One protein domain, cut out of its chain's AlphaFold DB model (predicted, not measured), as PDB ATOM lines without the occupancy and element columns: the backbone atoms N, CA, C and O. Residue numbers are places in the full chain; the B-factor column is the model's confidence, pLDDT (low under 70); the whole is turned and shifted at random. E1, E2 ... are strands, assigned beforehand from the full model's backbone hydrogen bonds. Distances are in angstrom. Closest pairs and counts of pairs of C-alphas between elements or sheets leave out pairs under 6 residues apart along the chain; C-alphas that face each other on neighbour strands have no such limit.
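Overview. This is residues 359 to 426 of the 744 residues of an uncharacterized protein of Pseudomonas helleri (UniProt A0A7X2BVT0). One antiparallel sheet of seven strands is strongly twisted, curled like part of a barrel and folded back on itself: E1, E2, E3 and E4 make one leaf, E6 and E7 the other, and E5 is the hinge. The barrel is not closed, as the edge strands E1 and E7 are apart, while E3 and E4 lie nearest the middle of the whole. The printed part has 68 residues with seven named strands and no named helix; the class is all strand, and the order across the sheet, E1 E2 E3 E4 E5 E6 E7, is also the order along the chain. The whole is compact, with a radius of gyration of the C-alphas of 11.4 A, and rounded, spanning 31 by 27 by 21 A.

Along the chain. The longest strand is E4, residues 391 to 398, 21.3 A from C-alpha 391 at (483.061, 585.786, 407.794) to C-alpha 398. Before it come E1, residues 368 to 370, 6.5 A long from C-alpha 368 at (487.282, 570.985, 400.519); E2, residues 375 to 378, 10.1 A; and E3, residues 383 to 388, 16.3 A. After it come E5, residues 401 to 405, 12.3 A; E6, residues 411 to 417, 18.5 A; and E7, residues 423 to 425, 7.0 A, ending with C-alpha 425 at (485.271, 593.373, 397.647).

Arrangement. The seven strands form a meander, each strand the antiparallel neighbour of the one before, and each successive pair is a hairpin. E4 is staggered: its residues 391 to 395 pair with E3, where N 386 and O 393 are 2.9 A apart, and its residues 395 to 398 pair with E5, where N 398 and O 401 are 2.9 A apart. E2 and E3 stand at 138 degrees between directions, with N 376 and O 385 at 2.9 A. E1 and E2 stand at 152 degrees, with N 370 and O 375 at 2.9 A. E6 is staggered too: residues 411 to 415 pair with E5, with N 415 and O 402 at 3.0 A, and residues 415 to 417 with E7, with N 424 and O 416 at 2.8 A. In this folded sheet, one sheet bent into two leaves that face each other, 21 pairs of C-alphas of the leaves are within 11 A. The closest C-alphas of E3 and E7 are those of Leu 388 and Trp 423, 5.7 A apart. E3 and E6 are apart.

Size, cuts and confidence. The C-alphas farthest apart, those of Asp 409 and Arg 420, are 32.0 A apart. The printed part, residues 359 to 426, has no cut, and the six links between strands are tight. The mean pLDDT of the printed part is 79.3; residues 379 to 381, 398 to 400, 408 to 412 and 426 are under 70.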
ATOM      1  N   GLU A 359     476.875 583.278 406.067       83.31
ATOM      2  CA  GLU A 359     476.405 581.905 406.223       83.31
ATOM      3  C   GLU A 359     476.959 581.279 407.499       83.31
ATOM      4  O   GLU A 359     478.029 580.679 407.530       83.31
ATOM      5  N   ASN A 360     476.176 581.388 408.570       83.31
ATOM      6  CA  ASN A 360     476.494 580.788 409.869       83.31
ATOM      7  C   ASN A 360     476.013 579.333 409.999       83.31
ATOM      8  O   ASN A 360     476.188 578.710 411.044       83.31
ATOM      9  N   THR A 361     475.379 578.794 408.954       80.06
ATOM     10  CA  THR A 361     474.828 577.429 408.928       80.06
ATOM     11  C   THR A 361     475.830 576.377 408.447       80.06
ATOM     12  O   THR A 361     475.511 575.188 408.418       80.06
ATOM     13  N   VAL A 362     477.039 576.805 408.081       86.69
ATOM     14  CA  VAL A 362     478.098 575.965 407.525       86.69
ATOM     15  C   VAL A 362     479.401 576.126 408.306       86.69
ATOM     16  O   VAL A 362     479.568 577.072 409.078       86.69
ATOM     17  N   SER A 363     480.315 575.177 408.111       89.06
ATOM     18  CA  SER A 363     481.611 575.142 408.784       89.06
ATOM     19  C   SER A 363     482.708 574.745 407.804       89.06
ATOM     20  O   SER A 363     482.597 573.703 407.149       89.06
ATOM     21  N   LEU A 364     483.741 575.579 407.687       90.06
ATOM     22  CA  LEU A 364     484.800 575.416 406.687       90.06
ATOM     23  C   LEU A 364     485.707 574.208 406.949       90.06
ATOM     24  O   LEU A 364     486.237 573.647 405.998       90.06
ATOM     25  N   ASP A 365     485.832 573.755 408.202       88.62
ATOM     26  CA  ASP A 365     486.610 572.558 408.579       88.62
ATOM     27  C   ASP A 365     486.132 571.274 407.877       88.62
ATOM     28  O   ASP A 365     486.899 570.333 407.685       88.62
ATOM     29  N   SER A 366     484.858 571.248 407.478       85.81
ATOM     30  CA  SER A 366     484.222 570.127 406.782       85.81
ATOM     31  C   SER A 366     484.196 570.270 405.252       85.81
ATOM     32  O   SER A 366     483.662 569.396 404.564       85.81
ATOM     33  N   MET A 367     484.741 571.365 404.709       88.75
ATOM     34  CA  MET A 367     484.740 571.669 403.275       88.75
ATOM     35  C   MET A 367     486.078 571.338 402.614       88.75
ATOM     36  O   MET A 367     487.127 571.335 403.252       88.75
ATOM     37  N   GLU A 368     486.049 571.082 401.306       85.81
ATOM     38  CA  GLU A 368     487.282 570.985 400.519       85.81
ATOM     39  C   GLU A 368     487.742 572.385 400.127       85.81
ATOM     40  O   GLU A 368     486.939 573.183 399.646       85.81
ATOM     41  N   TYR A 369     489.022 572.674 400.341       88.12
ATOM     42  CA  TYR A 369     489.635 573.941 399.970       88.12
ATOM     43  C   TYR A 369     490.440 573.777 398.680       88.12
ATOM     44  O   TYR A 369     491.392 572.993 398.630       88.12
ATOM     45  N   GLU A 370     490.075 574.520 397.639       86.19
ATOM     46  CA  GLU A 370     490.816 574.548 396.384       86.19
ATOM     47  C   GLU A 370     491.852 575.669 396.396       86.19
ATOM     48  O   GLU A 370     491.536 576.859 396.391       86.19
ATOM     49  N   VAL A 371     493.125 575.275 396.353       81.12
ATOM     50  CA  VAL A 371     494.269 576.194 396.431       81.12
ATOM     51  C   VAL A 371     494.374 577.100 395.196       81.12
ATOM     52  O   VAL A 371     494.803 578.244 395.309       81.12
ATOM     53  N   SER A 372     493.966 576.630 394.012       77.88
ATOM     54  CA  SER A 372     494.008 577.411 392.762       77.88
ATOM     55  C   SER A 372     493.072 578.617 392.786       77.88
ATOM     56  O   SER A 372     493.424 579.679 392.279       77.88
ATOM     57  N   THR A 373     491.885 578.461 393.369       78.06
ATOM     58  CA  THR A 373     490.819 579.473 393.353       78.06
ATOM     59  C   THR A 373     490.606 580.125 394.719       78.06
ATOM     60  O   THR A 373     489.935 581.148 394.797       78.06
ATOM     61  N   HIS A 374     491.197 579.576 395.788       83.62
ATOM     62  CA  HIS A 374     490.953 579.955 397.185       83.62
ATOM     63  C   HIS A 374     489.464 579.861 397.568       83.62
ATOM     64  O   HIS A 374     488.974 580.647 398.386       83.62
ATOM     65  N   LEU A 375     488.735 578.923 396.957       87.19
ATOM     66  CA  LEU A 375     487.326 578.649 397.228       87.19
ATOM     67  C   LEU A 375     487.176 577.436 398.145       87.19
ATOM     68  O   LEU A 375     487.995 576.520 398.144       87.19
ATOM     69  N   TYR A 376     486.080 577.426 398.896       88.56
ATOM     70  CA  TYR A 376     485.634 576.263 399.652       88.56
ATOM     71  C   TYR A 376     484.435 575.618 398.959       88.56
ATOM     72  O   TYR A 376     483.500 576.314 398.553       88.56
ATOM     73  N   HIS A 377     484.438 574.290 398.853       85.75
ATOM     74  CA  HIS A 377     483.386 573.522 398.186       85.75
ATOM     75  C   HIS A 377     482.648 572.623 399.169       85.75
ATOM     76  O   HIS A 377     483.242 571.852 399.929       85.75
ATOM     77  N   SER A 378     481.320 572.667 399.096       80.38
ATOM     78  CA  SER A 378     480.461 571.758 399.847       80.38
ATOM     79  C   SER A 378     480.114 570.515 399.013       80.38
ATOM     80  O   SER A 378     479.337 570.599 398.056       80.38
ATOM     81  N   LYS A 379     480.639 569.343 399.406       61.69
ATOM     82  CA  LYS A 379     480.397 568.032 398.753       61.69
ATOM     83  C   LYS A 379     478.924 567.682 398.476       61.69
ATOM     84  O   LYS A 379     478.656 567.118 397.421       61.69
ATOM     85  N   PRO A 380     477.950 567.984 399.358       60.03
ATOM     86  CA  PRO A 380     476.568 567.540 399.162       60.03
ATOM     87  C   PRO A 380     475.778 568.332 398.112       60.03
ATOM     88  O   PRO A 380     474.723 567.868 397.688       60.03
ATOM     89  N   ARG A 381     476.212 569.550 397.748       60.94
ATOM     90  CA  ARG A 381     475.405 570.482 396.930       60.94
ATOM     91  C   ARG A 381     476.177 571.227 395.837       60.94
ATOM     92  O   ARG A 381     475.551 571.983 395.103       60.94
ATOM     93  N   GLY A 382     477.498 571.055 395.736       73.12
ATOM     94  CA  GLY A 382     478.318 571.768 394.746       73.12
ATOM     95  C   GLY A 382     478.299 573.291 394.925       73.12
ATOM     96  O   GLY A 382     478.416 574.030 393.957       73.12
ATOM     97  N   LEU A 383     478.082 573.768 396.156       86.75
ATOM     98  CA  LEU A 383     478.050 575.197 396.471       86.75
ATOM     99  C   LEU A 383     479.456 575.702 396.801       86.75
ATOM    100  O   LEU A 383     480.216 575.005 397.478       86.75
ATOM    101  N   HIS A 384     479.749 576.925 396.357       89.19
ATOM    102  CA  HIS A 384     481.023 577.605 396.570       89.19
ATOM    103  C   HIS A 384     480.913 578.638 397.691       89.19
ATOM    104  O   HIS A 384     479.919 579.367 397.787       89.19
ATOM    105  N   TYR A 385     481.954 578.716 398.516       90.44
ATOM    106  CA  TYR A 385     482.051 579.639 399.639       90.44
ATOM    107  C   TYR A 385     483.409 580.339 399.670       90.44
ATOM    108  O   TYR A 385     484.419 579.789 399.228       90.44
ATOM    109  N   ILE A 386     483.425 581.546 400.231       91.12
ATOM    110  CA  ILE A 386     484.631 582.344 400.471       91.12
ATOM    111  C   ILE A 386     484.678 582.844 401.910       91.12
ATOM    112  O   ILE A 386     483.648 582.938 402.582       91.12
ATOM    113  N   VAL A 387     485.877 583.235 402.339       89.56
ATOM    114  CA  VAL A 387     486.092 584.018 403.557       89.56
ATOM    115  C   VAL A 387     486.314 585.474 403.173       89.56
ATOM    116  O   VAL A 387     487.236 585.772 402.417       89.56
ATOM    117  N   LEU A 388     485.490 586.373 403.707       86.94
ATOM    118  CA  LEU A 388     485.588 587.818 403.515       86.94
ATOM    119  C   LEU A 388     485.505 588.501 404.886       86.94
ATOM    120  O   LEU A 388     484.504 588.349 405.585       86.94
ATOM    121  N   ALA A 389     486.557 589.233 405.268       81.94
ATOM    122  CA  ALA A 389     486.673 589.925 406.561       81.94
ATOM    123  C   ALA A 389     486.307 589.032 407.768       81.94
ATOM    124  O   ALA A 389     485.478 589.387 408.607       81.94
ATOM    125  N   GLY A 390     486.871 587.825 407.802       82.56
ATOM    126  CA  GLY A 390     486.643 586.841 408.859       82.56
ATOM    127  C   GLY A 390     485.269 586.158 408.896       82.56
ATOM    128  O   GLY A 390     485.001 585.395 409.827       82.56
ATOM    129  N   LYS A 391     484.397 586.399 407.907       87.12
ATOM    130  CA  LYS A 391     483.061 585.786 407.794       87.12
ATOM    131  C   LYS A 391     482.933 584.940 406.532       87.12
ATOM    132  O   LYS A 391     483.628 585.165 405.543       87.12
ATOM    133  N   VAL A 392     482.031 583.962 406.572       90.19
ATOM    134  CA  VAL A 392     481.806 583.007 405.480       90.19
ATOM    135  C   VAL A 392     480.629 583.457 404.621       90.19
ATOM    136  O   VAL A 392     479.551 583.743 405.142       90.19
ATOM    137  N   PHE A 393     480.820 583.483 403.303       89.50
ATOM    138  CA  PHE A 393     479.792 583.866 402.335       89.50
ATOM    139  C   PHE A 393     479.660 582.827 401.234       89.50
ATOM    140  O   PHE A 393     480.662 582.318 400.733       89.50
ATOM    141  N   ARG A 394     478.422 582.548 400.817       90.38
ATOM    142  CA  ARG A 394     478.160 581.783 399.594       90.38
ATOM    143  C   ARG A 394     478.440 582.665 398.382       90.38
ATOM    144  O   ARG A 394     478.026 583.824 398.362       90.38
ATOM    145  N   VAL A 395     479.078 582.103 397.360       89.19
ATOM    146  CA  VAL A 395     479.332 582.790 396.091       89.19
ATOM    147  C   VAL A 395     478.777 582.026 394.900       89.19
ATOM    148  O   VAL A 395     478.636 580.803 394.925       89.19
ATOM    149  N   THR A 396     478.459 582.772 393.850       86.69
ATOM    150  CA  THR A 396     478.071 582.249 392.541       86.69
ATOM    151  C   THR A 396     478.917 582.902 391.458       86.69
ATOM    152  O   THR A 396     479.351 584.050 391.586       86.69
ATOM    153  N   GLU A 397     479.177 582.156 390.391       81.50
ATOM    154  CA  GLU A 397     479.864 582.681 389.219       81.50
ATOM    155  C   GLU A 397     478.847 583.358 388.293       81.50
ATOM    156  O   GLU A 397     477.837 582.764 387.916       81.50
ATOM    157  N   SER A 398     479.097 584.618 387.941       68.56
ATOM    158  CA  SER A 398     478.276 585.384 387.002       68.56
ATOM    159  C   SER A 398     479.178 586.273 386.150       68.56
ATOM    160  O   SER A 398     480.027 586.998 386.671       68.56
ATOM    161  N   GLN A 399     479.025 586.197 384.824       61.78
ATOM    162  CA  GLN A 399     479.840 586.943 383.852       61.78
ATOM    163  C   GLN A 399     481.361 586.781 384.072       61.78
ATOM    164  O   GLN A 399     482.110 587.758 384.010       61.78
ATOM    165  N   ASN A 400     481.816 585.548 384.343       69.00
ATOM    166  CA  ASN A 400     483.230 585.201 384.551       69.00
ATOM    167  C   ASN A 400     483.880 585.917 385.761       69.00
ATOM    168  O   ASN A 400     485.085 586.184 385.772       69.00
ATOM    169  N   ARG A 401     483.064 586.281 386.761       78.25
ATOM    170  CA  ARG A 401     483.471 586.861 388.048       78.25
ATOM    171  C   ARG A 401     482.694 586.204 389.187       78.25
ATOM    172  O   ARG A 401     481.547 585.797 389.012       78.25
ATOM    173  N   TRP A 402     483.307 586.139 390.367       83.00
ATOM    174  CA  TRP A 402     482.658 585.634 391.575       83.00
ATOM    175  C   TRP A 402     481.866 586.745 392.265       83.00
ATOM    176  O   TRP A 402     482.346 587.872 392.407       83.00
ATOM    177  N   ARG A 403     480.644 586.426 392.692       84.62
ATOM    178  CA  ARG A 403     479.733 587.347 393.381       84.62
ATOM    179  C   ARG A 403     479.192 586.726 394.652       84.62
ATOM    180  O   ARG A 403     478.925 585.527 394.680       84.62
ATOM    181  N   VAL A 404     478.996 587.544 395.687       84.50
ATOM    182  CA  VAL A 404     478.296 587.105 396.903       84.50
ATOM    183  C   VAL A 404     476.840 586.795 396.556       84.50
ATOM    184  O   VAL A 404     476.164 587.582 395.898       84.50
ATOM    185  N   TYR A 405     476.340 585.646 396.992       81.06
ATOM    186  CA  TYR A 405     474.966 585.226 396.744       81.06
ATOM    187  C   TYR A 405     474.001 585.909 397.726       81.06
ATOM    188  O   TYR A 405     474.103 585.704 398.934       81.06
ATOM    189  N   ILE A 406     473.035 586.682 397.213       76.12
ATOM    190  CA  ILE A 406     472.042 587.426 398.022       76.12
ATOM    191  C   ILE A 406     470.576 587.061 397.696       76.12
ATOM    192  O   ILE A 406     469.644 587.798 398.049       76.12
ATOM    193  N   GLY A 407     470.375 585.922 397.024       70.44
ATOM    194  CA  GLY A 407     469.081 585.397 396.565       70.44
ATOM    195  C   GLY A 407     469.086 585.036 395.076       70.44
ATOM    196  O   GLY A 407     470.005 585.413 394.359       70.44
ATOM    197  N   GLU A 408     468.065 584.309 394.609       55.44
ATOM    198  CA  GLU A 408     467.957 583.889 393.197       55.44
ATOM    199  C   GLU A 408     467.648 585.067 392.253       55.44
ATOM    200  O   GLU A 408     468.103 585.077 391.115       55.44
ATOM    201  N   ASP A 409     466.955 586.096 392.750       47.41
ATOM    202  CA  ASP A 409     466.491 587.239 391.946       47.41
ATOM    203  C   ASP A 409     467.470 588.429 391.914       47.41
ATOM    204  O   ASP A 409     467.142 589.491 391.376       47.41
ATOM    205  N   ARG A 410     468.638 588.327 392.569       56.00
ATOM    206  CA  ARG A 410     469.561 589.461 392.740       56.00
ATOM    207  C   ARG A 410     471.027 589.052 392.670       56.00
ATOM    208  O   ARG A 410     471.461 588.119 393.337       56.00
ATOM    209  N   ASP A 411     471.800 589.862 391.958       63.47
ATOM    210  CA  ASP A 411     473.257 589.798 391.954       63.47
ATOM    211  C   ASP A 411     473.834 590.538 393.167       63.47
ATOM    212  O   ASP A 411     473.576 591.729 393.352       63.47
ATOM    213  N   GLY A 412     474.630 589.850 393.988       65.69
ATOM    214  CA  GLY A 412     475.390 590.500 395.056       65.69
ATOM    215  C   GLY A 412     476.717 591.084 394.565       65.69
ATOM    216  O   GLY A 412     477.072 590.939 393.390       65.69
ATOM    217  N   PRO A 413     477.457 591.772 395.451       76.38
ATOM    218  CA  PRO A 413     478.676 592.477 395.072       76.38
ATOM    219  C   PRO A 413     479.751 591.527 394.537       76.38
ATOM    220  O   PRO A 413     479.873 590.382 394.987       76.38
ATOM    221  N   VAL A 414     480.545 592.022 393.583       79.38
ATOM    222  CA  VAL A 414     481.690 591.294 393.034       79.38
ATOM    223  C   VAL A 414     482.822 591.259 394.045       79.38
ATOM    224  O   VAL A 414     483.195 592.257 394.667       79.38
ATOM    225  N   VAL A 415     483.405 590.075 394.154       83.56
ATOM    226  CA  VAL A 415     484.586 589.804 394.958       83.56
ATOM    227  C   VAL A 415     485.753 589.476 394.041       83.56
ATOM    228  O   VAL A 415     485.591 588.908 392.958       83.56
ATOM    229  N   LYS A 416     486.954 589.840 394.474       83.56
ATOM    230  CA  LYS A 416     488.195 589.498 393.788       83.56
ATOM    231  C   LYS A 416     489.230 589.007 394.779       83.56
ATOM    232  O   LYS A 416     489.174 589.331 395.962       83.56
ATOM    233  N   LEU A 417     490.210 588.276 394.274       81.88
ATOM    234  CA  LEU A 417     491.383 587.936 395.056       81.88
ATOM    235  C   LEU A 417     492.332 589.143 395.102       81.88
ATOM    236  O   LEU A 417     492.788 589.628 394.062       81.88
ATOM    237  N   GLY A 418     492.609 589.649 396.300       73.56
ATOM    238  CA  GLY A 418     493.567 590.726 396.528       73.56
ATOM    239  C   GLY A 418     495.022 590.253 396.429       73.56
ATOM    240  O   GLY A 418     495.318 589.063 396.319       73.56
ATOM    241  N   ALA A 419     495.972 591.186 396.547       70.12
ATOM    242  CA  ALA A 419     497.412 590.895 396.450       70.12
ATOM    243  C   ALA A 419     497.929 589.905 397.517       70.12
ATOM    244  O   ALA A 419     498.959 589.265 397.322       70.12
ATOM    245  N   ARG A 420     497.210 589.770 398.638       70.69
ATOM    246  CA  ARG A 420     497.511 588.830 399.730       70.69
ATOM    247  C   ARG A 420     496.846 587.459 399.560       70.69
ATOM    248  O   ARG A 420     496.824 586.698 400.517       70.69
ATOM    249  N   GLN A 421     496.290 587.164 398.380       75.62
ATOM    250  CA  GLN A 421     495.524 585.938 398.113       75.62
ATOM    251  C   GLN A 421     494.306 585.769 399.044       75.62
ATOM    252  O   GLN A 421     493.893 584.666 399.386       75.62
ATOM    253  N   GLN A 422     493.723 586.889 399.470       79.31
ATOM    254  CA  GLN A 422     492.506 586.933 400.276       79.31
ATOM    255  C   GLN A 422     491.391 587.544 399.442       79.31
ATOM    256  O   GLN A 422     491.635 588.481 398.677       79.31
ATOM    257  N   TRP A 423     490.178 587.018 399.583       81.62
ATOM    258  CA  TRP A 423     489.017 587.605 398.935       81.62
ATOM    259  C   TRP A 423     488.730 588.982 399.533       81.62
ATOM    260  O   TRP A 423     488.632 589.146 400.746       81.62
ATOM    261  N   GLU A 424     488.596 589.972 398.662       81.25
ATOM    262  CA  GLU A 424     488.213 591.339 398.984       81.25
ATOM    263  C   GLU A 424     487.062 591.772 398.069       81.25
ATOM    264  O   GLU A 424     486.909 591.266 396.953       81.25
ATOM    265  N   LEU A 425     486.239 592.715 398.526       75.94
ATOM    266  CA  LEU A 425     485.271 593.373 397.647       75.94
ATOM    267  C   LEU A 425     486.033 594.109 396.544       75.94
ATOM    268  O   LEU A 425     487.053 594.737 396.827       75.94
ATOM    269  N   ASP A 426     485.575 594.043 395.290       69.12
ATOM    270  CA  ASP A 426     486.251 594.765 394.213       69.12
ATOM    271  C   ASP A 426     485.864 596.259 394.217       69.12
ATOM    272  O   ASP A 426     484.773 596.608 393.766       69.12
TER     273      ASP A 426